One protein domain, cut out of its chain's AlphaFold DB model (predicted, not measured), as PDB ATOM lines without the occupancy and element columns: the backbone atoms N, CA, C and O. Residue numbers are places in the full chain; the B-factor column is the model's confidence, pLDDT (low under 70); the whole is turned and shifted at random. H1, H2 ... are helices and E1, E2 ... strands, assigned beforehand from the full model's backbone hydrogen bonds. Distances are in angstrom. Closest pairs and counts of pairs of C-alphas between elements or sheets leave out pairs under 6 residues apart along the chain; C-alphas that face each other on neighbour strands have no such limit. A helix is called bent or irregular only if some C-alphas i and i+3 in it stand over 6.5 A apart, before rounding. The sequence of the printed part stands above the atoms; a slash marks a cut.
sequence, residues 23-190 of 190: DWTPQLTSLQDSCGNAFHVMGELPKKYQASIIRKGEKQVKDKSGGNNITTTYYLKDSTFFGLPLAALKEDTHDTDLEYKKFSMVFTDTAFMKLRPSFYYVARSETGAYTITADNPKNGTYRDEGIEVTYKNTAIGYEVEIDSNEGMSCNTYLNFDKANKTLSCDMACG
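This is residues 23 to 190 of the 190 residues of an uncharacterized protein of Psychrobacter urativorans (UniProt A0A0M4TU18). A broad, twisted antiparallel sheet of nine strands makes the main wall, with the small hairpin E5 and E6 partly face to face with it near its E7, E8 and E9 end, as a lopsided sandwich. H1 is over one face, the long stretch of residues 33 to 46 crosses from H1 to H2 near the edge strand E1, and H3 is on the opposite face from H1, by the ends of E3, E11 and E10. The printed part has 168 residues with three named helices and eleven named strands, in the order H1 H2 E1 E2 E3 E4 H3 E5 E6 E7 E8 E9 E10 E11; across the large sheet the order is E1 E2 E3 E4 E11 E10 E9 E8 E7. The class is mostly strand, and the whole is compact, with a radius of gyration of the C-alphas of 16.5 A and spans of 48 by 39 by 30 A.

H1, residues 25 to 32, begins at C-alpha 25 (531.161, 229.884, 460.398) and is 10.0 A long; H2 is residues 47 to 50. The strands E1, residues 53 to 62, 26.8 A, E2, residues 68 to 81, 29.8 A, E3, residues 84 to 94, 29.4 A, and E4, residues 100 to 107, 23.2 A, follow. E2 bends by 113 degrees at residue 78, and E3 bends by 60 degrees at residue 87. H3, residues 111 to 118, 13.4 A, begins at C-alpha 111 (535.388, 236.757, 473.782). Then come E5, residues 120 to 124, E6, residues 129 to 133, E7, residues 139 to 144, E8, residues 147 to 154, 22.4 A, E9, residues 157 to 164, 22.8 A, and E10, residues 169 to 177, 25.4 A. E11, residues 182 to 189, 22.8 A, ends at C-alpha 189 (505.826, 236.887, 462.995). H1 and H3 are irregular: C-alphas 27 and 30 are 7.5 A apart, and C-alphas 114 and 117 are 7.2 A apart.

E1 E2 E3 E4 and E7 E8 E9 E10 E11 are two meanders, each strand the antiparallel neighbour of the one before. In the first, N 59 and O 71 of the hairpin E1 and E2 are 2.9 A apart, N 72 and O 91 of E2 and E3 2.8 A, and N 90 and O 104 of E3 and E4 2.8 A, within hydrogen-bond range. E4 of the first meander and E11 of the second are antiparallel neighbours, with an angle of 172 degrees between their directions and with N 103 and O 185 within hydrogen-bond range at 2.8 A. In the second, N 173 and O 186 of E11 and E10 are 2.8 A apart, N 160 and O 172 of E10 and E9 2.8 A, N 152 and O 159 of E9 and E8 2.8 A, and N 142 and O 149 of E8 and E7 2.8 A. The hairpin E5 and E6, with N 121 and O 132 at 2.8 A, makes a sandwich, two sheets face to face, with the large sheet; the parts that face each other are 9.1 A apart centre to centre, and the strands of the one sheet stand at 41 degrees to those of the other. The closest C-alphas of E5 and E8, those of Ala 123 and Val 149, are 7.2 A apart. H1 is on the large sheet at a height of 8.7 A, over none of its strands, but only just: 2 of its C-alphas fall on E2. The closest C-alphas of H1 and E2 are those of Thr 25 and Phe 81, 4.9 A apart. H3 is on the same sheet, on the opposite face; its closest C-alphas to E3 are those of Phe 112 and Leu 84, 6.5 A apart. H1 and H3 are close but not clearly touching, with the closest C-alphas, those of Gln 32 and Ser 118, 6.7 A apart. H2 is not on the large sheet, but only just, with 4 pairs of C-alphas within 10 A. O i to N i+4 pairs are within range for 1 of 4 in H1 and 0 of 4 in H3, and O i to N i+3 pairs for 3 of 5 and 4 of 5; H2 is too short for an i+4 pair.

The two C-alphas farthest apart, those of Ile 54 and Glu 145, are 48.0 A apart. The printed part has no cut and ends at residue 190, the chain's last. The link H1 to H2 is long, with 14 residues; the other links between named elements are tight. The mean pLDDT of the printed part is 83.9, and it is under 70 at residue 34 and residues 36 to 41, 64 to 67, 95 to 99, 135 to 137 and 164 to 167.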
ATOM      1  N   ASP A  23     535.004 224.311 462.150       95.81
ATOM      2  CA  ASP A  23     534.556 225.684 461.931       95.81
ATOM      3  C   ASP A  23     533.105 225.706 461.439       95.81
ATOM      4  O   ASP A  23     532.807 225.265 460.325       95.81
ATOM      5  N   TRP A  24     532.212 226.217 462.286       94.38
ATOM      6  CA  TRP A  24     530.788 226.385 462.023       94.38
ATOM      7  C   TRP A  24     530.457 227.690 461.294       94.38
ATOM      8  O   TRP A  24     529.316 227.840 460.858       94.38
ATOM      9  N   THR A  25     531.411 228.613 461.102       92.94
ATOM     10  CA  THR A  25     531.161 229.884 460.398       92.94
ATOM     11  C   THR A  25     530.430 229.703 459.074       92.94
ATOM     12  O   THR A  25     529.399 230.346 458.913       92.94
ATOM     13  N   PRO A  26     530.831 228.799 458.161       91.25
ATOM     14  CA  PRO A  26     530.140 228.673 456.879       91.25
ATOM     15  C   PRO A  26     528.670 228.246 456.999       91.25
ATOM     16  O   PRO A  26     527.872 228.596 456.140       91.25
ATOM     17  N   GLN A  27     528.305 227.497 458.049       88.38
ATOM     18  CA  GLN A  27     526.917 227.080 458.298       88.38
ATOM     19  C   GLN A  27     526.090 228.180 458.966       88.38
ATOM     20  O   GLN A  27     524.883 228.258 458.772       88.38
ATOM     21  N   LEU A  28     526.744 228.996 459.790       88.44
ATOM     22  CA  LEU A  28     526.103 229.949 460.691       88.44
ATOM     23  C   LEU A  28     526.215 231.402 460.210       88.44
ATOM     24  O   LEU A  28     525.650 232.291 460.836       88.44
ATOM     25  N   THR A  29     526.932 231.669 459.113       85.94
ATOM     26  CA  THR A  29     527.204 233.041 458.649       85.94
ATOM     27  C   THR A  29     525.929 233.802 458.292       85.94
ATOM     28  O   THR A  29     525.885 235.014 458.457       85.94
ATOM     29  N   SER A  30     524.873 233.103 457.863       81.44
ATOM     30  CA  SER A  30     523.579 233.714 457.540       81.44
ATOM     31  C   SER A  30     522.902 234.366 458.751       81.44
ATOM     32  O   SER A  30     522.081 235.263 458.581       81.44
ATOM     33  N   LEU A  31     523.273 233.969 459.974       83.00
ATOM     34  CA  LEU A  31     522.792 234.595 461.207       83.00
ATOM     35  C   LEU A  31     523.318 236.023 461.379       83.00
ATOM     36  O   LEU A  31     522.691 236.807 462.082       83.00
ATOM     37  N   GLN A  32     524.443 236.364 460.742       83.44
ATOM     38  CA  GLN A  32     525.016 237.708 460.817       83.44
ATOM     39  C   GLN A  32     524.217 238.752 460.040       83.44
ATOM     40  O   GLN A  32     524.278 239.917 460.418       83.44
ATOM     41  N   ASP A  33     523.517 238.339 458.977       77.88
ATOM     42  CA  ASP A  33     522.969 239.243 457.953       77.88
ATOM     43  C   ASP A  33     521.524 239.683 458.208       77.88
ATOM     44  O   ASP A  33     521.050 240.557 457.499       77.88
ATOM     45  N   SER A  34     520.814 239.082 459.174       69.38
ATOM     46  CA  SER A  34     519.494 239.571 459.628       69.38
ATOM     47  C   SER A  34     518.830 238.705 460.701       69.38
ATOM     48  O   SER A  34     517.648 238.892 460.954       69.38
ATOM     49  N   CYS A  35     519.499 237.712 461.305       75.56
ATOM     50  CA  CYS A  35     518.860 236.659 462.120       75.56
ATOM     51  C   CYS A  35     517.727 235.849 461.424       75.56
ATOM     52  O   CYS A  35     517.450 234.732 461.846       75.56
ATOM     53  N   GLY A  36     517.131 236.331 460.327       58.75
ATOM     54  CA  GLY A  36     515.970 235.754 459.643       58.75
ATOM     55  C   GLY A  36     516.228 234.498 458.818       58.75
ATOM     56  O   GLY A  36     515.290 233.896 458.320       58.75
ATOM     57  N   ASN A  37     517.482 234.058 458.700       58.06
ATOM     58  CA  ASN A  37     517.836 232.778 458.078       58.06
ATOM     59  C   ASN A  37     518.217 231.701 459.111       58.06
ATOM     60  O   ASN A  37     518.732 230.644 458.743       58.06
ATOM     61  N   ALA A  38     517.969 231.943 460.405       58.53
ATOM     62  CA  ALA A  38     518.250 230.976 461.471       58.53
ATOM     63  C   ALA A  38     517.496 229.643 461.311       58.53
ATOM     64  O   ALA A  38     517.897 228.616 461.856       58.53
ATOM     65  N   PHE A  39     516.421 229.648 460.527       58.72
ATOM     66  CA  PHE A  39     515.385 228.623 460.519       58.72
ATOM     67  C   PHE A  39     515.736 227.305 459.822       58.72
ATOM     68  O   PHE A  39     514.964 226.351 459.908       58.72
ATOM     69  N   HIS A  40     516.893 227.226 459.162       62.78
ATOM     70  CA  HIS A  40     517.363 226.011 458.482       62.78
ATOM     71  C   HIS A  40     518.746 225.552 458.943       62.78
ATOM     72  O   HIS A  40     519.355 224.674 458.333       62.78
ATOM     73  N   VAL A  41     519.254 226.129 460.033       68.12
ATOM     74  CA  VAL A  41     520.638 225.917 460.454       68.12
ATOM     75  C   VAL A  41     520.905 224.465 460.868       68.12
ATOM     76  O   VAL A  41     521.958 223.935 460.513       68.12
ATOM     77  N   MET A  42     519.961 223.825 461.571       75.88
ATOM     78  CA  MET A  42     520.153 222.519 462.229       75.88
ATOM     79  C   MET A  42     519.390 221.348 461.595       75.88
ATOM     80  O   MET A  42     519.346 220.272 462.190       75.88
ATOM     81  N   GLY A  43     518.816 221.539 460.402       75.94
ATOM     82  CA  GLY A  43     518.140 220.481 459.644       75.94
ATOM     83  C   GLY A  43     519.117 219.420 459.118       75.94
ATOM     84  O   GLY A  43     519.768 218.701 459.878       75.94
ATOM     85  N   GLU A  44     519.251 219.302 457.798       80.75
ATOM     86  CA  GLU A  44     520.205 218.368 457.186       80.75
ATOM     87  C   GLU A  44     521.646 218.890 457.284       80.75
ATOM     88  O   GLU A  44     522.204 219.466 456.351       80.75
ATOM     89  N   LEU A  45     522.274 218.694 458.446       86.12
ATOM     90  CA  LEU A  45     523.657 219.100 458.673       86.12
ATOM     91  C   LEU A  45     524.636 218.248 457.848       86.12
ATOM     92  O   LEU A  45     524.618 217.020 457.961       86.12
ATOM     93  N   PRO A  46     525.579 218.853 457.105       90.12
ATOM     94  CA  PRO A  46     526.699 218.125 456.515       90.12
ATOM     95  C   PRO A  46     527.465 217.257 457.529       90.12
ATOM     96  O   PRO A  46     527.677 217.661 458.675       90.12
ATOM     97  N   LYS A  47     527.975 216.094 457.088       90.69
ATOM     98  CA  LYS A  47     528.689 215.117 457.947       90.69
ATOM     99  C   LYS A  47     529.800 215.731 458.805       90.69
ATOM    100  O   LYS A  47     529.995 215.302 459.938       90.69
ATOM    101  N   LYS A  48     530.510 216.742 458.287       90.62
ATOM    102  CA  LYS A  48     531.572 217.438 459.033       90.62
ATOM    103  C   LYS A  48     531.067 218.079 460.332       90.62
ATOM    104  O   LYS A  48     531.753 217.999 461.339       90.62
ATOM    105  N   TYR A  49     529.862 218.646 460.324       93.88
ATOM    106  CA  TYR A  49     529.257 219.267 461.502       93.88
ATOM    107  C   TYR A  49     528.650 218.219 462.432       93.88
ATOM    108  O   TYR A  49     528.763 218.326 463.647       93.88
ATOM    109  N   GLN A  50     528.078 217.147 461.874       92.88
ATOM    110  CA  GLN A  50     527.589 216.026 462.681       92.88
ATOM    111  C   GLN A  50     528.706 215.403 463.532       92.88
ATOM    112  O   GLN A  50     528.490 215.090 464.698       92.88
ATOM    113  N   ALA A  51     529.920 215.281 462.982       92.62
ATOM    114  CA  ALA A  51     531.071 214.715 463.687       92.62
ATOM    115  C   ALA A  51     531.523 215.534 464.914       92.62
ATOM    116  O   ALA A  51     532.171 214.983 465.813       92.62
ATOM    117  N   SER A  52     531.192 216.828 464.966       95.44
ATOM    118  CA  SER A  52     531.506 217.693 466.104       95.44
ATOM    119  C   SER A  52     530.414 217.691 467.178       95.44
ATOM    120  O   SER A  52     530.649 218.201 468.270       95.44
ATOM    121  N   ILE A  53     529.243 217.101 466.914       96.06
ATOM    122  CA  ILE A  53     528.158 216.958 467.890       96.06
ATOM    123  C   ILE A  53     528.435 215.726 468.756       96.06
ATOM    124  O   ILE A  53     528.432 214.594 468.279       96.06
ATOM    125  N   ILE A  54     528.653 215.936 470.056       96.31
ATOM    126  CA  ILE A  54     528.892 214.842 471.013       96.31
ATOM    127  C   ILE A  54     527.614 214.333 471.665       96.31
ATOM    128  O   ILE A  54     527.559 213.193 472.121       96.31
ATOM    129  N   ARG A  55     526.594 215.189 471.757       96.00
ATOM    130  CA  ARG A  55     525.319 214.859 472.388       96.00
ATOM    131  C   ARG A  55     524.225 215.790 471.887       96.00
ATOM    132  O   ARG A  55     524.437 216.997 471.808       96.00
ATOM    133  N   LYS A  56     523.039 215.234 471.657       94.81
ATOM    134  CA  LYS A  56     521.783 215.976 471.507       94.81
ATOM    135  C   LYS A  56     520.979 215.838 472.803       94.81
ATOM    136  O   LYS A  56     520.896 214.740 473.350       94.81
ATOM    137  N   GLY A  57     520.439 216.934 473.321       93.62
ATOM    138  CA  GLY A  57     519.512 216.932 474.450       93.62
ATOM    139  C   GLY A  57     518.276 217.749 474.116       93.62
ATOM    140  O   GLY A  57     518.393 218.777 473.461       93.62
ATOM    141  N   GLU A  58     517.113 217.312 474.577       93.06
ATOM    142  CA  GLU A  58     515.846 218.005 474.355       93.06
ATOM    143  C   GLU A  58     515.190 218.291 475.702       93.06
ATOM    144  O   GLU A  58     515.180 217.445 476.601       93.06
ATOM    145  N   LYS A  59     514.671 219.507 475.858       90.94
ATOM    146  CA  LYS A  59     513.894 219.919 477.022       90.94
ATOM    147  C   LYS A  59     512.566 220.468 476.535       90.94
ATOM    148  O   LYS A  59     512.548 221.421 475.771       90.94
ATOM    149  N   GLN A  60     511.477 219.890 477.025       87.75
ATOM    150  CA  GLN A  60     510.129 220.365 476.743       87.75
ATOM    151  C   GLN A  60     509.550 221.038 477.983       87.75
ATOM    152  O   GLN A  60     509.685 220.530 479.100       87.75
ATOM    153  N   VAL A  61     508.920 222.189 477.788       83.56
ATOM    154  CA  VAL A  61     508.206 222.919 478.832       83.56
ATOM    155  C   VAL A  61     506.816 223.230 478.307       83.56
ATOM    156  O   VAL A  61     506.680 223.900 477.286       83.56
ATOM    157  N   LYS A  62     505.789 222.755 479.019       76.88
ATOM    158  CA  LYS A  62     504.403 223.121 478.723       76.88
ATOM    159  C   LYS A  62     504.230 224.622 478.898       76.88
ATOM    160  O   LYS A  62     504.531 225.157 479.968       76.88
ATOM    161  N   ASP A  63     503.740 225.268 477.856       71.06
ATOM    162  CA  ASP A  63     503.261 226.633 477.931       71.06
ATOM    163  C   ASP A  63     501.901 226.676 478.653       71.06
ATOM    164  O   ASP A  63     501.119 225.722 478.652       71.06
ATOM    165  N   LYS A  64     501.625 227.808 479.295       63.91
ATOM    166  CA  LYS A  64     500.350 228.133 479.928       63.91
ATOM    167  C   LYS A  64     499.195 228.213 478.921       63.91
ATOM    168  O   LYS A  64     498.058 228.025 479.340       63.91
ATOM    169  N   SER A  65     499.474 228.457 477.639       63.59
ATOM    170  CA  SER A  65     498.466 228.611 476.575       63.59
ATOM    171  C   SER A  65     498.136 227.304 475.841       63.59
ATOM    172  O   SER A  65     497.269 227.297 474.973       63.59
ATOM    173  N   GLY A  66     498.773 226.185 476.211       58.94
ATOM    174  CA  GLY A  66     498.445 224.849 475.699       58.94
ATOM    175  C   GLY A  66     499.434 224.248 474.695       58.94
ATOM    176  O   GLY A  66     499.297 223.062 474.400       58.94
ATOM    177  N   GLY A  67     500.439 225.004 474.235       68.31
ATOM    178  CA  GLY A  67     501.568 224.495 473.440       68.31
ATOM    179  C   GLY A  67     502.731 223.954 474.288       68.31
ATOM    180  O   GLY A  67     502.739 224.040 475.520       68.31
ATOM    181  N   ASN A  68     503.749 223.405 473.632       75.62
ATOM    182  CA  ASN A  68     505.030 223.009 474.208       75.62
ATOM    183  C   ASN A  68     506.169 223.832 473.599       75.62
ATOM    184  O   ASN A  68     506.416 223.810 472.395       75.62
ATOM    185  N   ASN A  69     506.935 224.482 474.471       84.38
ATOM    186  CA  ASN A  69     508.238 225.027 474.121       84.38
ATOM    187  C   ASN A  69     509.267 223.898 474.150       84.38
ATOM    188  O   ASN A  69     509.477 223.276 475.199       84.38
ATOM    189  N   ILE A  70     509.912 223.639 473.017       87.75
ATOM    190  CA  ILE A  70     510.948 222.620 472.872       87.75
ATOM    191  C   ILE A  70     512.288 223.319 472.669       87.75
ATOM    192  O   ILE A  70     512.500 223.995 471.672       87.75
ATOM    193  N   THR A  71     513.221 223.105 473.593       90.88
ATOM    194  CA  THR A  71     514.626 223.487 473.422       90.88
ATOM    195  C   THR A  71     515.429 222.256 473.041       90.88
ATOM    196  O   THR A  71     515.645 221.361 473.867       90.88
ATOM    197  N   THR A  72     515.945 222.234 471.820       91.69
ATOM    198  CA  THR A  72     516.921 221.248 471.358       91.69
ATOM    199  C   THR A  72     518.330 221.807 471.511       91.69
ATOM    200  O   THR A  72     518.657 222.848 470.959       91.69
ATOM    201  N   THR A  73     519.195 221.126 472.263       95.44
ATOM    202  CA  THR A  73     520.600 221.504 472.474       95.44
ATOM    203  C   THR A  73     521.545 220.486 471.848       95.44
ATOM    204  O   THR A  73     521.541 219.307 472.212       95.44
ATOM    205  N   TYR A  74     522.425 220.961 470.976       95.88
ATOM    206  CA  TYR A  74     523.512 220.204 470.370       95.88
ATOM    207  C   TYR A  74     524.817 220.587 471.064       95.88
ATOM    208  O   TYR A  74     525.334 221.686 470.876       95.88
ATOM    209  N   TYR A  75     525.336 219.693 471.902       97.38
ATOM    210  CA  TYR A  75     526.614 219.878 472.585       97.38
ATOM    211  C   TYR A  75     527.746 219.561 471.617       97.38
ATOM    212  O   TYR A  75     527.727 218.513 470.965       97.38
ATOM    213  N   LEU A  76     528.726 220.453 471.549       97.06
ATOM    214  CA  LEU A  76     529.800 220.392 470.572       97.06
ATOM    215  C   LEU A  76     531.141 220.065 471.232       97.06
ATOM    216  O   LEU A  76     531.393 220.435 472.377       97.06
ATOM    217  N   LYS A  77     532.015 219.388 470.487       95.81
ATOM    218  CA  LYS A  77     533.449 219.273 470.786       95.81
ATOM    219  C   LYS A  77     534.253 220.003 469.728       95.81
ATOM    220  O   LYS A  77     533.821 220.050 468.574       95.81
ATOM    221  N   ASP A  78     535.403 220.538 470.132       95.50
ATOM    222  CA  ASP A  78     536.409 221.134 469.247       95.50
ATOM    223  C   ASP A  78     535.766 221.964 468.132       95.50
ATOM    224  O   ASP A  78     536.002 221.729 466.955       95.50
ATOM    225  N   SER A  79     534.839 222.854 468.484       97.00
ATOM    226  CA  SER A  79     534.037 223.608 467.520       97.00
ATOM    227  C   SER A  79     534.293 225.091 467.685       97.00
ATOM    228  O   SER A  79     534.504 225.571 468.798       97.00
ATOM    229  N   THR A  80     534.275 225.820 466.575       96.88
ATOM    230  CA  THR A  80     534.459 227.272 466.578       96.88
ATOM    231  C   THR A  80     533.436 227.964 465.696       96.88
ATOM    232  O   THR A  80     532.874 227.357 464.790       96.88
ATOM    233  N   PHE A  81     533.206 229.241 465.972       94.38
ATOM    234  CA  PHE A  81     532.465 230.163 465.123       94.38
ATOM    235  C   PHE A  81     533.230 231.486 465.098       94.38
ATOM    236  O   PHE A  81     533.503 232.073 466.143       94.38
ATOM    237  N   PHE A  82     533.659 231.910 463.914       93.69
ATOM    238  CA  PHE A  82     534.596 233.015 463.687       93.69
ATOM    239  C   PHE A  82     535.892 232.852 464.487       93.69
ATOM    240  O   PHE A  82     536.406 233.794 465.089       93.69
ATOM    241  N   GLY A  83     536.398 231.616 464.534       94.38
ATOM    242  CA  GLY A  83     537.593 231.253 465.299       94.38
ATOM    243  C   GLY A  83     537.414 231.287 466.820       94.38
ATOM    244  O   GLY A  83     538.371 231.025 467.546       94.38
ATOM    245  N   LEU A  84     536.214 231.585 467.325       96.12
ATOM    246  CA  LEU A  84     535.922 231.611 468.754       96.12
ATOM    247  C   LEU A  84     535.332 230.277 469.206       96.12
ATOM    248  O   LEU A  84     534.489 229.734 468.490       96.12
ATOM    249  N   PRO A  85     535.720 229.738 470.374       97.12
ATOM    250  CA  PRO A  85     535.305 228.396 470.745       97.12
ATOM    251  C   PRO A  85     533.823 228.329 471.132       97.12
ATOM    252  O   PRO A  85     533.299 229.132 471.911       97.12
ATOM    253  N   LEU A  86     533.157 227.325 470.573       97.19
ATOM    254  CA  LEU A  86     531.723 227.104 470.648       97.19
ATOM    255  C   LEU A  86     531.450 225.820 471.436       97.19
ATOM    256  O   LEU A  86     531.988 224.758 471.127       97.19
ATOM    257  N   ALA A  87     530.610 225.923 472.462       97.88
ATOM    258  CA  ALA A  87     530.279 224.825 473.364       97.88
ATOM    259  C   ALA A  87     528.975 224.118 472.976       97.88
ATOM    260  O   ALA A  87     528.856 222.901 473.129       97.88
ATOM    261  N   ALA A  88     527.978 224.869 472.504       97.69
ATOM    262  CA  ALA A  88     526.697 224.302 472.107       97.69
ATOM    263  C   ALA A  88     525.945 225.187 471.110       97.69
ATOM    264  O   ALA A  88     526.148 226.400 471.057       97.69
ATOM    265  N   LEU A  89     525.015 224.563 470.394       95.94
ATOM    266  CA  LEU A  89     523.965 225.226 469.625       95.94
ATOM    267  C   LEU A  89     522.611 224.877 470.231       95.94
ATOM    268  O   LEU A  89     522.415 223.746 470.682       95.94
ATOM    269  N   LYS A  90     521.689 225.836 470.257       93.94
ATOM    270  CA  LYS A  90     520.322 225.631 470.737       93.94
ATOM    271  C   LYS A  90     519.317 226.100 469.705       93.94
ATOM    272  O   LYS A  90     519.509 227.154 469.107       93.94
ATOM    273  N   GLU A  91     518.250 225.337 469.571       90.12
ATOM    274  CA  GLU A  91     517.071 225.683 468.794       90.12
ATOM    275  C   GLU A  91     515.866 225.607 469.726       90.12
ATOM    276  O   GLU A  91     515.592 224.550 470.299       90.12
ATOM    277  N   ASP A  92     515.208 226.743 469.922       87.62
ATOM    278  CA  ASP A  92     513.960 226.859 470.659       87.62
ATOM    279  C   ASP A  92     512.822 226.949 469.632       87.62
ATOM    280  O   ASP A  92     512.808 227.856 468.796       87.62
ATOM    281  N   THR A  93     511.889 226.000 469.687       81.19
ATOM    282  CA  THR A  93     510.695 225.954 468.836       81.19
ATOM    283  C   THR A  93     509.434 225.904 469.688       81.19
ATOM    284  O   THR A  93     509.437 225.351 470.795       81.19
ATOM    285  N   HIS A  94     508.343 226.453 469.162       77.50
ATOM    286  CA  HIS A  94     507.009 226.261 469.715       77.50
ATOM    287  C   HIS A  94     506.261 225.236 468.855       77.50
ATOM    288  O   HIS A  94     506.261 225.333 467.631       77.50
ATOM    289  N   ASP A  95     505.686 224.198 469.461       67.94
ATOM    290  CA  ASP A  95     505.075 223.090 468.709       67.94
ATOM    291  C   ASP A  95     503.769 223.464 467.985       67.94
ATOM    292  O   ASP A  95     503.403 222.802 467.013       67.94
ATOM    293  N   THR A  96     503.087 224.521 468.427       62.28
ATOM    294  CA  THR A  96     501.847 225.021 467.820       62.28
ATOM    295  C   THR A  96     502.051 226.205 466.888       62.28
ATOM    296  O   THR A  96     501.110 226.570 466.191       62.28
ATOM    297  N   ASP A  97     503.242 226.801 466.871       61.81
ATOM    298  CA  ASP A  97     503.471 228.080 466.208       61.81
ATOM    299  C   ASP A  97     504.723 227.997 465.337       61.81
ATOM    300  O   ASP A  97     505.859 227.968 465.813       61.81
ATOM    301  N   LEU A  98     504.497 227.876 464.026       55.47
ATOM    302  CA  LEU A  98     505.570 227.812 463.034       55.47
ATOM    303  C   LEU A  98     506.320 229.150 462.915       55.47
ATOM    304  O   LEU A  98     507.380 229.181 462.281       55.47
ATOM    305  N   GLU A  99     505.786 230.212 463.525       65.50
ATOM    306  CA  GLU A  99     506.214 231.600 463.358       65.50
ATOM    307  C   GLU A  99     507.199 232.062 464.441       65.50
ATOM    308  O   GLU A  99     507.915 233.036 464.217       65.50
ATOM    309  N   TYR A 100     507.322 231.330 465.562       71.06
ATOM    310  CA  TYR A 100     508.349 231.566 466.585       71.06
ATOM    311  C   TYR A 100     509.486 230.552 466.484       71.06
ATOM    312  O   TYR A 100     509.309 229.361 466.771       71.06
ATOM    313  N   LYS A 101     510.696 231.021 466.162       76.31
ATOM    314  CA  LYS A 101     511.900 230.203 466.353       76.31
ATOM    315  C   LYS A 101     513.077 231.047 466.792       76.31
ATOM    316  O   LYS A 101     513.379 232.095 466.222       76.31
ATOM    317  N   LYS A 102     513.827 230.495 467.738       87.69
ATOM    318  CA  LYS A 102     515.044 231.107 468.249       87.69
ATOM    319  C   LYS A 102     516.219 230.158 468.134       87.69
ATOM    320  O   LYS A 102     516.178 229.011 468.569       87.69
ATOM    321  N   PHE A 103     517.313 230.674 467.595       91.56
ATOM    322  CA  PHE A 103     518.581 229.972 467.515       91.56
ATOM    323  C   PHE A 103     519.607 230.642 468.420       91.56
ATOM    324  O   PHE A 103     519.742 231.864 468.432       91.56
ATOM    325  N   SER A 104     520.356 229.847 469.183       93.94
ATOM    326  CA  SER A 104     521.385 230.356 470.088       93.94
ATOM    327  C   SER A 104     522.713 229.627 469.931       93.94
ATOM    328  O   SER A 104     522.779 228.400 469.925       93.94
ATOM    329  N   MET A 105     523.794 230.398 469.905       95.44
ATOM    330  CA  MET A 105     525.176 229.939 469.981       95.44
ATOM    331  C   MET A 105     525.690 230.143 471.402       95.44
ATOM    332  O   MET A 105     525.682 231.263 471.909       95.44
ATOM    333  N   VAL A 106     526.145 229.070 472.047       97.81
ATOM    334  CA  VAL A 106     526.740 229.115 473.388       97.81
ATOM    335  C   VAL A 106     528.249 228.980 473.264       97.81
ATOM    336  O   VAL A 106     528.747 227.945 472.821       97.81
ATOM    337  N   PHE A 107     528.978 230.004 473.688       98.19
ATOM    338  CA  PHE A 107     530.436 230.064 473.638       98.19
ATOM    339  C   PHE A 107     531.066 229.587 474.947       98.19
ATOM    340  O   PHE A 107     530.445 229.579 476.014       98.19
ATOM    341  N   THR A 108     532.335 229.191 474.883       97.44
ATOM    342  CA  THR A 108     533.092 228.749 476.067       97.44
ATOM    343  C   THR A 108     533.427 229.896 477.018       97.44
ATOM    344  O   THR A 108     533.503 229.714 478.239       97.44
ATOM    345  N   ASP A 109     533.594 231.100 476.477       96.56
ATOM    346  CA  ASP A 109     533.993 232.304 477.198       96.56
ATOM    347  C   ASP A 109     533.295 233.555 476.640       96.56
ATOM    348  O   ASP A 109     532.356 233.463 475.855       96.56
ATOM    349  N   THR A 110     533.703 234.734 477.111       97.19
ATOM    350  CA  THR A 110     533.065 236.017 476.770       97.19
ATOM    351  C   THR A 110     533.715 236.739 475.586       97.19
ATOM    352  O   THR A 110     533.287 237.837 475.235       97.19
ATOM    353  N   ALA A 111     534.723 236.154 474.934       96.56
ATOM    354  CA  ALA A 111     535.388 236.757 473.782       96.56
ATOM    355  C   ALA A 111     534.452 236.910 472.573       96.56
ATOM    356  O   ALA A 111     534.686 237.793 471.750       96.56
ATOM    357  N   PHE A 112     533.358 236.142 472.506       94.75
ATOM    358  CA  PHE A 112     532.310 236.293 471.487       94.75
ATOM    359  C   PHE A 112     531.644 237.666 471.462       94.75
ATOM    360  O   PHE A 112     531.130 238.071 470.425       94.75
ATOM    361  N   MET A 113     531.722 238.431 472.553       93.19
ATOM    362  CA  MET A 113     531.238 239.812 472.578       93.19
ATOM    363  C   MET A 113     531.935 240.695 471.532       93.19
ATOM    364  O   MET A 113     531.374 241.702 471.117       93.19
ATOM    365  N   LYS A 114     533.134 240.312 471.069       92.44
ATOM    366  CA  LYS A 114     533.852 240.994 469.981       92.44
ATOM    367  C   LYS A 114     533.169 240.845 468.618       92.44
ATOM    368  O   LYS A 114     533.511 241.587 467.709       92.44
ATOM    369  N   LEU A 115     532.233 239.903 468.473       90.81
ATOM    370  CA  LEU A 115     531.460 239.713 467.246       90.81
ATOM    371  C   LEU A 115     530.327 240.730 467.091       90.81
ATOM    372  O   LEU A 115     529.788 240.831 465.999       90.81
ATOM    373  N   ARG A 116     529.966 241.484 468.140       88.44
ATOM    374  CA  ARG A 116     528.875 242.477 468.104       88.44
ATOM    375  C   ARG A 116     528.865 243.378 466.859       88.44
ATOM    376  O   ARG A 116     527.828 243.397 466.198       88.44
ATOM    377  N   PRO A 117     529.974 244.030 466.466       85.75
ATOM    378  CA  PRO A 117     529.977 244.885 465.277       85.75
ATOM    379  C   PRO A 117     529.744 244.134 463.961       85.75
ATOM    380  O   PRO A 117     529.443 244.758 462.950       85.75
ATOM    381  N   SER A 118     529.912 242.810 463.944       87.25
ATOM    382  CA  SER A 118     529.750 241.973 462.752       87.25
ATOM    383  C   SER A 118     528.324 241.463 462.552       87.25
ATOM    384  O   SER A 118     528.080 240.772 461.569       87.25
ATOM    385  N   PHE A 119     527.404 241.758 463.474       87.69
ATOM    386  CA  PHE A 119     525.995 241.398 463.346       87.69
ATOM    387  C   PHE A 119     525.156 242.634 463.048       87.69
ATOM    388  O   PHE A 119     525.250 243.664 463.730       87.69
ATOM    389  N   TYR A 120     524.319 242.509 462.029       86.12
ATOM    390  CA  TYR A 120     523.494 243.593 461.540       86.12
ATOM    391  C   TYR A 120     522.191 243.054 460.951       86.12
ATOM    392  O   TYR A 120     522.072 241.888 460.587       86.12
ATOM    393  N   TYR A 121     521.201 243.927 460.880       84.81
ATOM    394  CA  TYR A 121     519.948 243.696 460.192       84.81
ATOM    395  C   TYR A 121     519.903 244.583 458.949       84.81
ATOM    396  O   TYR A 121     520.252 245.766 459.025       84.81
ATOM    397  N   VAL A 122     519.475 244.030 457.813       84.56
ATOM    398  CA  VAL A 122     519.270 244.795 456.575       84.56
ATOM    399  C   VAL A 122     517.793 244.827 456.216       84.56
ATOM    400  O   VAL A 122     517.227 243.819 455.799       84.56
ATOM    401  N   ALA A 123     517.193 246.011 456.303       80.50
ATOM    402  CA  ALA A 123     515.910 246.299 455.679       80.50
ATOM    403  C   ALA A 123     516.140 246.543 454.183       80.50
ATOM    404  O   ALA A 123     516.993 247.358 453.835       80.50
ATOM    405  N   ARG A 124     515.413 245.855 453.298       81.19
ATOM    406  CA  ARG A 124     515.519 246.039 451.840       81.19
ATOM    407  C   ARG A 124     514.174 246.460 451.275       81.19
ATOM    408  O   ARG A 124     513.223 245.712 451.443       81.19
ATOM    409  N   SER A 125     514.129 247.599 450.598       78.00
ATOM    410  CA  SER A 125     512.999 248.101 449.810       78.00
ATOM    411  C   SER A 125     513.322 248.011 448.312       78.00
ATOM    412  O   SER A 125     514.424 247.613 447.922       78.00
ATOM    413  N   GLU A 126     512.377 248.401 447.454       76.44
ATOM    414  CA  GLU A 126     512.622 248.520 446.007       76.44
ATOM    415  C   GLU A 126     513.646 249.620 445.669       76.44
ATOM    416  O   GLU A 126     514.359 249.542 444.667       76.44
ATOM    417  N   THR A 127     513.743 250.632 446.524       77.94
ATOM    418  CA  THR A 127     514.524 251.862 446.340       77.94
ATOM    419  C   THR A 127     515.886 251.820 447.037       77.94
ATOM    420  O   THR A 127     516.763 252.626 446.710       77.94
ATOM    421  N   GLY A 128     516.122 250.879 447.959       79.56
ATOM    422  CA  GLY A 128     517.406 250.770 448.641       79.56
ATOM    423  C   GLY A 128     517.487 249.739 449.765       79.56
ATOM    424  O   GLY A 128     516.655 248.850 449.927       79.56
ATOM    425  N   ALA A 129     518.561 249.847 450.545       83.31
ATOM    426  CA  ALA A 129     518.786 249.025 451.725       83.31
ATOM    427  C   ALA A 129     519.230 249.895 452.905       83.31
ATOM    428  O   ALA A 129     520.082 250.773 452.755       83.31
ATOM    429  N   TYR A 130     518.681 249.615 454.082       82.12
ATOM    430  CA  TYR A 130     519.029 250.274 455.335       82.12
ATOM    431  C   TYR A 130     519.596 249.259 456.328       82.12
ATOM    432  O   TYR A 130     519.005 248.205 456.560       82.12
ATOM    433  N   THR A 131     520.751 249.575 456.919       84.94
ATOM    434  CA  THR A 131     521.474 248.670 457.821       84.94
ATOM    435  C   THR A 131     521.400 249.145 459.267       84.94
ATOM    436  O   THR A 131     521.794 250.267 459.591       84.94
ATOM    437  N   ILE A 132     520.964 248.254 460.152       80.44
ATOM    438  CA  ILE A 132     520.933 248.442 461.601       80.44
ATOM    439  C   ILE A 132     522.009 247.547 462.206       80.44
ATOM    440  O   ILE A 132     521.987 246.335 462.032       80.44
ATOM    441  N   THR A 133     522.970 248.126 462.919       77.00
ATOM    442  CA  THR A 133     524.074 247.373 463.539       77.00
ATOM    443  C   THR A 133     523.931 247.353 465.055       77.00
ATOM    444  O   THR A 133     523.543 248.371 465.638       77.00
ATOM    445  N   ALA A 134     524.370 246.273 465.706       70.44
ATOM    446  CA  ALA A 134     524.351 246.153 467.169       70.44
ATOM    447  C   ALA A 134     525.261 247.160 467.918       70.44
ATOM    448  O   ALA A 134     525.128 247.319 469.135       70.44
ATOM    449  N   ASP A 135     526.175 247.835 467.208       69.88
ATOM    450  CA  ASP A 135     527.172 248.760 467.772       69.88
ATOM    451  C   ASP A 135     526.862 250.253 467.544       69.88
ATOM    452  O   ASP A 135     527.592 251.113 468.035       69.88
ATOM    453  N   ASN A 136     525.768 250.594 466.850       61.41
ATOM    454  CA  ASN A 136     525.359 251.985 466.616       61.41
ATOM    455  C   ASN A 136     524.056 252.297 467.371       61.41
ATOM    456  O   ASN A 136     522.987 252.239 466.767       61.41
ATOM    457  N   PRO A 137     524.095 252.557 468.693       57.19
ATOM    458  CA  PRO A 137     522.918 252.648 469.552       57.19
ATOM    459  C   PRO A 137     522.041 253.840 469.169       57.19
ATOM    460  O   PRO A 137     522.230 254.964 469.632       57.19
ATOM    461  N   LYS A 138     521.067 253.578 468.307       71.19
ATOM    462  CA  LYS A 138     519.999 254.497 467.960       71.19
ATOM    463  C   LYS A 138     518.702 253.719 468.011       71.19
ATOM    464  O   LYS A 138     518.666 252.540 467.670       71.19
ATOM    465  N   ASN A 139     517.667 254.411 468.448       83.75
ATOM    466  CA  ASN A 139     516.305 253.976 468.232       83.75
ATOM    467  C   ASN A 139     515.753 254.857 467.124       83.75
ATOM    468  O   ASN A 139     516.094 256.044 467.053       83.75
ATOM    469  N   GLY A 140     514.916 254.296 466.274       83.50
ATOM    470  CA  GLY A 140     514.309 255.073 465.217       83.50
ATOM    471  C   GLY A 140     513.408 254.238 464.346       83.50
ATOM    472  O   GLY A 140     513.241 253.039 464.551       83.50
ATOM    473  N   THR A 141     512.870 254.916 463.348       86.12
ATOM    474  CA  THR A 141     512.020 254.320 462.333       86.12
ATOM    475  C   THR A 141     512.621 254.663 460.981       86.12
ATOM    476  O   THR A 141     512.920 255.826 460.700       86.12
ATOM    477  N   TYR A 142     512.857 253.641 460.170       83.88
ATOM    478  CA  TYR A 142     513.164 253.773 458.755       83.88
ATOM    479  C   TYR A 142     511.876 253.528 457.975       83.88
ATOM    480  O   TYR A 142     511.198 252.535 458.219       83.88
ATOM    481  N   ARG A 143     511.535 254.425 457.052       84.25
ATOM    482  CA  ARG A 143     510.357 254.282 456.198       84.25
ATOM    483  C   ARG A 143     510.762 254.532 454.759       84.25
ATOM    484  O   ARG A 143     511.376 255.556 454.459       84.25
ATOM    485  N   ASP A 144     510.394 253.601 453.902       79.94
ATOM    486  CA  ASP A 144     510.675 253.623 452.476       79.94
ATOM    487  C   ASP A 144     509.610 252.803 451.749       79.94
ATOM    488  O   ASP A 144     508.945 251.995 452.385       79.94
ATOM    489  N   GLU A 145     509.390 253.043 450.461       75.25
ATOM    490  CA  GLU A 145     508.242 252.527 449.697       75.25
ATOM    491  C   GLU A 145     507.857 251.075 450.048       75.25
ATOM    492  O   GLU A 145     508.533 250.118 449.679       75.25
ATOM    493  N   GLY A 146     506.750 250.916 450.782       70.62
ATOM    494  CA  GLY A 146     506.204 249.606 451.139       70.62
ATOM    495  C   GLY A 146     506.666 249.008 452.473       70.62
ATOM    496  O   GLY A 146     506.104 247.996 452.885       70.62
ATOM    497  N   ILE A 147     507.651 249.613 453.145       77.44
ATOM    498  CA  ILE A 147     508.291 249.062 454.343       77.44
ATOM    499  C   ILE A 147     508.455 250.137 455.417       77.44
ATOM    500  O   ILE A 147     509.064 251.191 455.202       77.44
ATOM    501  N   GLU A 148     507.980 249.824 456.617       85.56
ATOM    502  CA  GLU A 148     508.351 250.526 457.839       85.56
ATOM    503  C   GLU A 148     509.143 249.590 458.751       85.56
ATOM    504  O   GLU A 148     508.721 248.473 459.037       85.56
ATOM    505  N   VAL A 149     510.316 250.048 459.190       84.31
ATOM    506  CA  VAL A 149     511.170 249.325 460.131       84.31
ATOM    507  C   VAL A 149     511.393 250.178 461.362       84.31
ATOM    508  O   VAL A 149     512.121 251.175 461.309       84.31
ATOM    509  N   THR A 150     510.822 249.759 462.483       87.94
ATOM    510  CA  THR A 150     511.115 250.334 463.793       87.94
ATOM    511  C   THR A 150     512.220 249.519 464.444       87.94
ATOM    512  O   THR A 150     512.188 248.295 464.461       87.94
ATOM    513  N   TYR A 151     513.249 250.185 464.957       86.75
ATOM    514  CA  TYR A 151     514.374 249.500 465.579       86.75
ATOM    515  C   TYR A 151     514.777 250.147 466.891       86.75
ATOM    516  O   TYR A 151     514.726 251.368 467.077       86.75
ATOM    517  N   LYS A 152     515.220 249.294 467.807       86.19
ATOM    518  CA  LYS A 152     515.668 249.661 469.138       86.19
ATOM    519  C   LYS A 152     516.945 248.916 469.467       86.19
ATOM    520  O   LYS A 152     516.966 247.694 469.594       86.19
ATOM    521  N   ASN A 153     518.012 249.672 469.684       79.75
ATOM    522  CA  ASN A 153     519.253 249.103 470.178       79.75
ATOM    523  C   ASN A 153     519.216 249.007 471.701       79.75
ATOM    524  O   ASN A 153     518.917 249.964 472.418       79.75
ATOM    525  N   THR A 154     519.526 247.822 472.206       77.69
ATOM    526  CA  THR A 154     519.583 247.528 473.634       77.69
ATOM    527  C   THR A 154     521.039 247.435 474.087       77.69
ATOM    528  O   THR A 154     521.968 247.327 473.285       77.69
ATOM    529  N   ALA A 155     521.276 247.423 475.400       77.69
ATOM    530  CA  ALA A 155     522.625 247.209 475.937       77.69
ATOM    531  C   ALA A 155     523.244 245.871 475.478       77.69
ATOM    532  O   ALA A 155     524.470 245.712 475.464       77.69
ATOM    533  N   ILE A 156     522.401 244.917 475.084       82.56
ATOM    534  CA  ILE A 156     522.775 243.542 474.764       82.56
ATOM    535  C   ILE A 156     522.581 243.194 473.282       82.56
ATOM    536  O   ILE A 156     522.992 242.121 472.882       82.56
ATOM    537  N   GLY A 157     522.057 244.082 472.436       85.19
ATOM    538  CA  GLY A 157     521.878 243.812 471.005       85.19
ATOM    539  C   GLY A 157     520.844 244.737 470.375       85.19
ATOM    540  O   GLY A 157     520.892 245.940 470.624       85.19
ATOM    541  N   TYR A 158     519.912 244.193 469.594       86.25
ATOM    542  CA  TYR A 158     518.860 244.973 468.941       86.25
ATOM    543  C   TYR A 158     517.524 244.237 468.876       86.25
ATOM    544  O   TYR A 158     517.457 243.014 468.977       86.25
ATOM    545  N   GLU A 159     516.479 245.021 468.677       88.62
ATOM    546  CA  GLU A 159     515.102 244.627 468.410       88.62
ATOM    547  C   GLU A 159     514.663 245.384 467.154       88.62
ATOM    548  O   GLU A 159     514.912 246.588 467.044       88.62
ATOM    549  N   VAL A 160     514.093 244.671 466.191       87.50
ATOM    550  CA  VAL A 160     513.647 245.209 464.906       87.50
ATOM    551  C   VAL A 160     512.237 244.711 464.642       87.50
ATOM    552  O   VAL A 160     512.023 243.508 464.562       87.50
ATOM    553  N   GLU A 161     511.311 245.639 464.478       87.00
ATOM    554  CA  GLU A 161     509.921 245.416 464.106       87.00
ATOM    555  C   GLU A 161     509.744 245.851 462.651       87.00
ATOM    556  O   GLU A 161     510.141 246.958 462.271       87.00
ATOM    557  N   ILE A 162     509.212 244.953 461.826       79.38
ATOM    558  CA  ILE A 162     508.956 245.193 460.408       79.38
ATOM    559  C   ILE A 162     507.453 245.132 460.208       79.38
ATOM    560  O   ILE A 162     506.871 244.048 460.264       79.38
ATOM    561  N   ASP A 163     506.860 246.275 459.893       73.50
ATOM    562  CA  ASP A 163     505.474 246.330 459.460       73.50
ATOM    563  C   ASP A 163     505.441 246.247 457.937       73.50
ATOM    564  O   ASP A 163     505.841 247.174 457.220       73.50
ATOM    565  N   SER A 164     504.987 245.098 457.434       65.69
ATOM    566  CA  SER A 164     504.692 244.937 456.017       65.69
ATOM    567  C   SER A 164     503.272 245.417 455.722       65.69
ATOM    568  O   SER A 164     502.329 245.169 456.478       65.69
ATOM    569  N   ASN A 165     503.082 246.056 454.568       57.94
ATOM    570  CA  ASN A 165     501.749 246.439 454.092       57.94
ATOM    571  C   ASN A 165     500.826 245.231 453.811       57.94
ATOM    572  O   ASN A 165     499.646 245.421 453.523       57.94
ATOM    573  N   GLU A 166     501.352 244.005 453.881       61.03
ATOM    574  CA  GLU A 166     500.629 242.752 453.646       61.03
ATOM    575  C   GLU A 166     499.947 242.199 454.912       61.03
ATOM    576  O   GLU A 166     499.308 241.152 454.858       61.03
ATOM    577  N   GLY A 167     500.019 242.922 456.038       63.34
ATOM    578  CA  GLY A 167     499.278 242.588 457.258       63.34
ATOM    579  C   GLY A 167     499.944 241.538 458.148       63.34
ATOM    580  O   GLY A 167     499.283 241.029 459.044       63.34
ATOM    581  N   MET A 168     501.223 241.236 457.911       70.50
ATOM    582  CA  MET A 168     502.064 240.428 458.795       70.50
ATOM    583  C   MET A 168     503.183 241.312 459.347       70.50
ATOM    584  O   MET A 168     503.917 241.936 458.567       70.50
ATOM    585  N   SER A 169     503.302 241.372 460.672       76.44
ATOM    586  CA  SER A 169     504.396 242.065 461.350       76.44
ATOM    587  C   SER A 169     505.391 241.035 461.863       76.44
ATOM    588  O   SER A 169     505.012 240.027 462.455       76.44
ATOM    589  N   CYS A 170     506.678 241.258 461.608       80.81
ATOM    590  CA  CYS A 170     507.734 240.373 462.085       80.81
ATOM    591  C   CYS A 170     508.683 241.131 463.003       80.81
ATOM    592  O   CYS A 170     509.296 242.128 462.617       80.81
ATOM    593  N   ASN A 171     508.871 240.586 464.197       85.62
ATOM    594  CA  ASN A 171     509.848 241.042 465.162       85.62
ATOM    595  C   ASN A 171     511.094 240.169 465.098       85.62
ATOM    596  O   ASN A 171     511.011 238.950 465.198       85.62
ATOM    597  N   THR A 172     512.256 240.796 464.965       87.12
ATOM    598  CA  THR A 172     513.572 240.159 464.977       87.12
ATOM    599  C   THR A 172     514.387 240.676 466.151       87.12
ATOM    600  O   THR A 172     514.570 241.883 466.313       87.12
ATOM    601  N   TYR A 173     514.957 239.766 466.935       88.00
ATOM    602  CA  TYR A 173     515.786 240.104 468.086       88.00
ATOM    603  C   TYR A 173     517.173 239.493 467.959       88.00
ATOM    604  O   TYR A 173     517.339 238.308 467.664       88.00
ATOM    605  N   LEU A 174     518.179 240.301 468.273       90.88
ATOM    606  CA  LEU A 174     519.554 239.865 468.461       90.88
ATOM    607  C   LEU A 174     519.975 240.153 469.896       90.88
ATOM    608  O   LEU A 174     519.840 241.277 470.379       90.88
ATOM    609  N   ASN A 175     520.542 239.154 470.567       92.50
ATOM    610  CA  ASN A 175     520.970 239.283 471.953       92.50
ATOM    611  C   ASN A 175     522.341 238.637 472.204       92.50
ATOM    612  O   ASN A 175     522.531 237.443 471.988       92.50
ATOM    613  N   PHE A 176     523.268 239.435 472.725       93.62
ATOM    614  CA  PHE A 176     524.572 239.068 473.261       93.62
ATOM    615  C   PHE A 176     524.510 239.032 474.790       93.62
ATOM    616  O   PHE A 176     524.824 240.002 475.490       93.62
ATOM    617  N   ASP A 177     524.151 237.872 475.323       95.25
ATOM    618  CA  ASP A 177     524.115 237.621 476.753       95.25
ATOM    619  C   ASP A 177     525.506 237.229 477.261       95.25
ATOM    620  O   ASP A 177     525.931 236.069 477.205       95.25
ATOM    621  N   LYS A 178     526.228 238.217 477.795       95.00
ATOM    622  CA  LYS A 178     527.563 238.017 478.372       95.00
ATOM    623  C   LYS A 178     527.560 237.040 479.552       95.00
ATOM    624  O   LYS A 178     528.536 236.307 479.714       95.00
ATOM    625  N   ALA A 179     526.514 237.036 480.381       95.81
ATOM    626  CA  ALA A 179     526.459 236.218 481.592       95.81
ATOM    627  C   ALA A 179     526.316 234.732 481.241       95.81
ATOM    628  O   ALA A 179     527.043 233.893 481.770       95.81
ATOM    629  N   ASN A 180     525.443 234.432 480.278       96.31
ATOM    630  CA  ASN A 180     525.213 233.077 479.782       96.31
ATOM    631  C   ASN A 180     526.117 232.695 478.601       96.31
ATOM    632  O   ASN A 180     525.971 231.603 478.050       96.31
ATOM    633  N   LYS A 181     527.039 233.581 478.199       97.69
ATOM    634  CA  LYS A 181     527.963 233.398 477.067       97.69
ATOM    635  C   LYS A 181     527.235 233.006 475.783       97.69
ATOM    636  O   LYS A 181     527.652 232.099 475.066       97.69
ATOM    637  N   THR A 182     526.087 233.627 475.557       96.75
ATOM    638  CA  THR A 182     525.155 233.215 474.516       96.75
ATOM    639  C   THR A 182     524.930 234.357 473.536       96.75
ATOM    640  O   THR A 182     524.702 235.493 473.943       96.75
ATOM    641  N   LEU A 183     524.974 234.037 472.248       94.69
ATOM    642  CA  LEU A 183     524.483 234.885 471.170       94.69
ATOM    643  C   LEU A 183     523.215 234.254 470.607       94.69
ATOM    644  O   LEU A 183     523.277 233.119 470.139       94.69
ATOM    645  N   SER A 184     522.087 234.953 470.655       92.50
ATOM    646  CA  SER A 184     520.821 234.434 470.143       92.50
ATOM    647  C   SER A 184     520.192 235.346 469.105       92.50
ATOM    648  O   SER A 184     520.182 236.564 469.281       92.50
ATOM    649  N   CYS A 185     519.627 234.711 468.087       90.38
ATOM    650  CA  CYS A 185     518.764 235.282 467.071       90.38
ATOM    651  C   CYS A 185     517.359 234.719 467.273       90.38
ATOM    652  O   CYS A 185     517.201 233.502 467.371       90.38
ATOM    653  N   ASP A 186     516.369 235.592 467.348       87.69
ATOM    654  CA  ASP A 186     514.960 235.251 467.525       87.69
ATOM    655  C   ASP A 186     514.149 235.978 466.454       87.69
ATOM    656  O   ASP A 186     514.471 237.119 466.115       87.69
ATOM    657  N   MET A 187     513.131 235.319 465.919       82.69
ATOM    658  CA  MET A 187     512.144 235.954 465.068       82.69
ATOM    659  C   MET A 187     510.756 235.393 465.373       82.69
ATOM    660  O   MET A 187     510.579 234.181 465.515       82.69
ATOM    661  N   ALA A 188     509.805 236.317 465.468       80.38
ATOM    662  CA  ALA A 188     508.396 236.077 465.723       80.38
ATOM    663  C   ALA A 188     507.581 236.894 464.719       80.38
ATOM    664  O   ALA A 188     507.700 238.120 464.708       80.38
ATOM    665  N   CYS A 189     506.784 236.233 463.886       77.50
ATOM    666  CA  CYS A 189     505.826 236.887 462.995       77.50
ATOM    667  C   CYS A 189     504.398 236.684 463.520       77.50
ATOM    668  O   CYS A 189     504.182 235.768 464.313       77.50
ATOM    669  N   GLY A 190     503.474 237.575 463.151       70.25
ATOM    670  CA  GLY A 190     502.052 237.474 463.489       70.25
ATOM    671  C   GLY A 190     501.206 238.623 462.962       70.25
ATOM    672  O   GLY A 190     501.765 239.532 462.299       70.25
TER     673      GLY A 190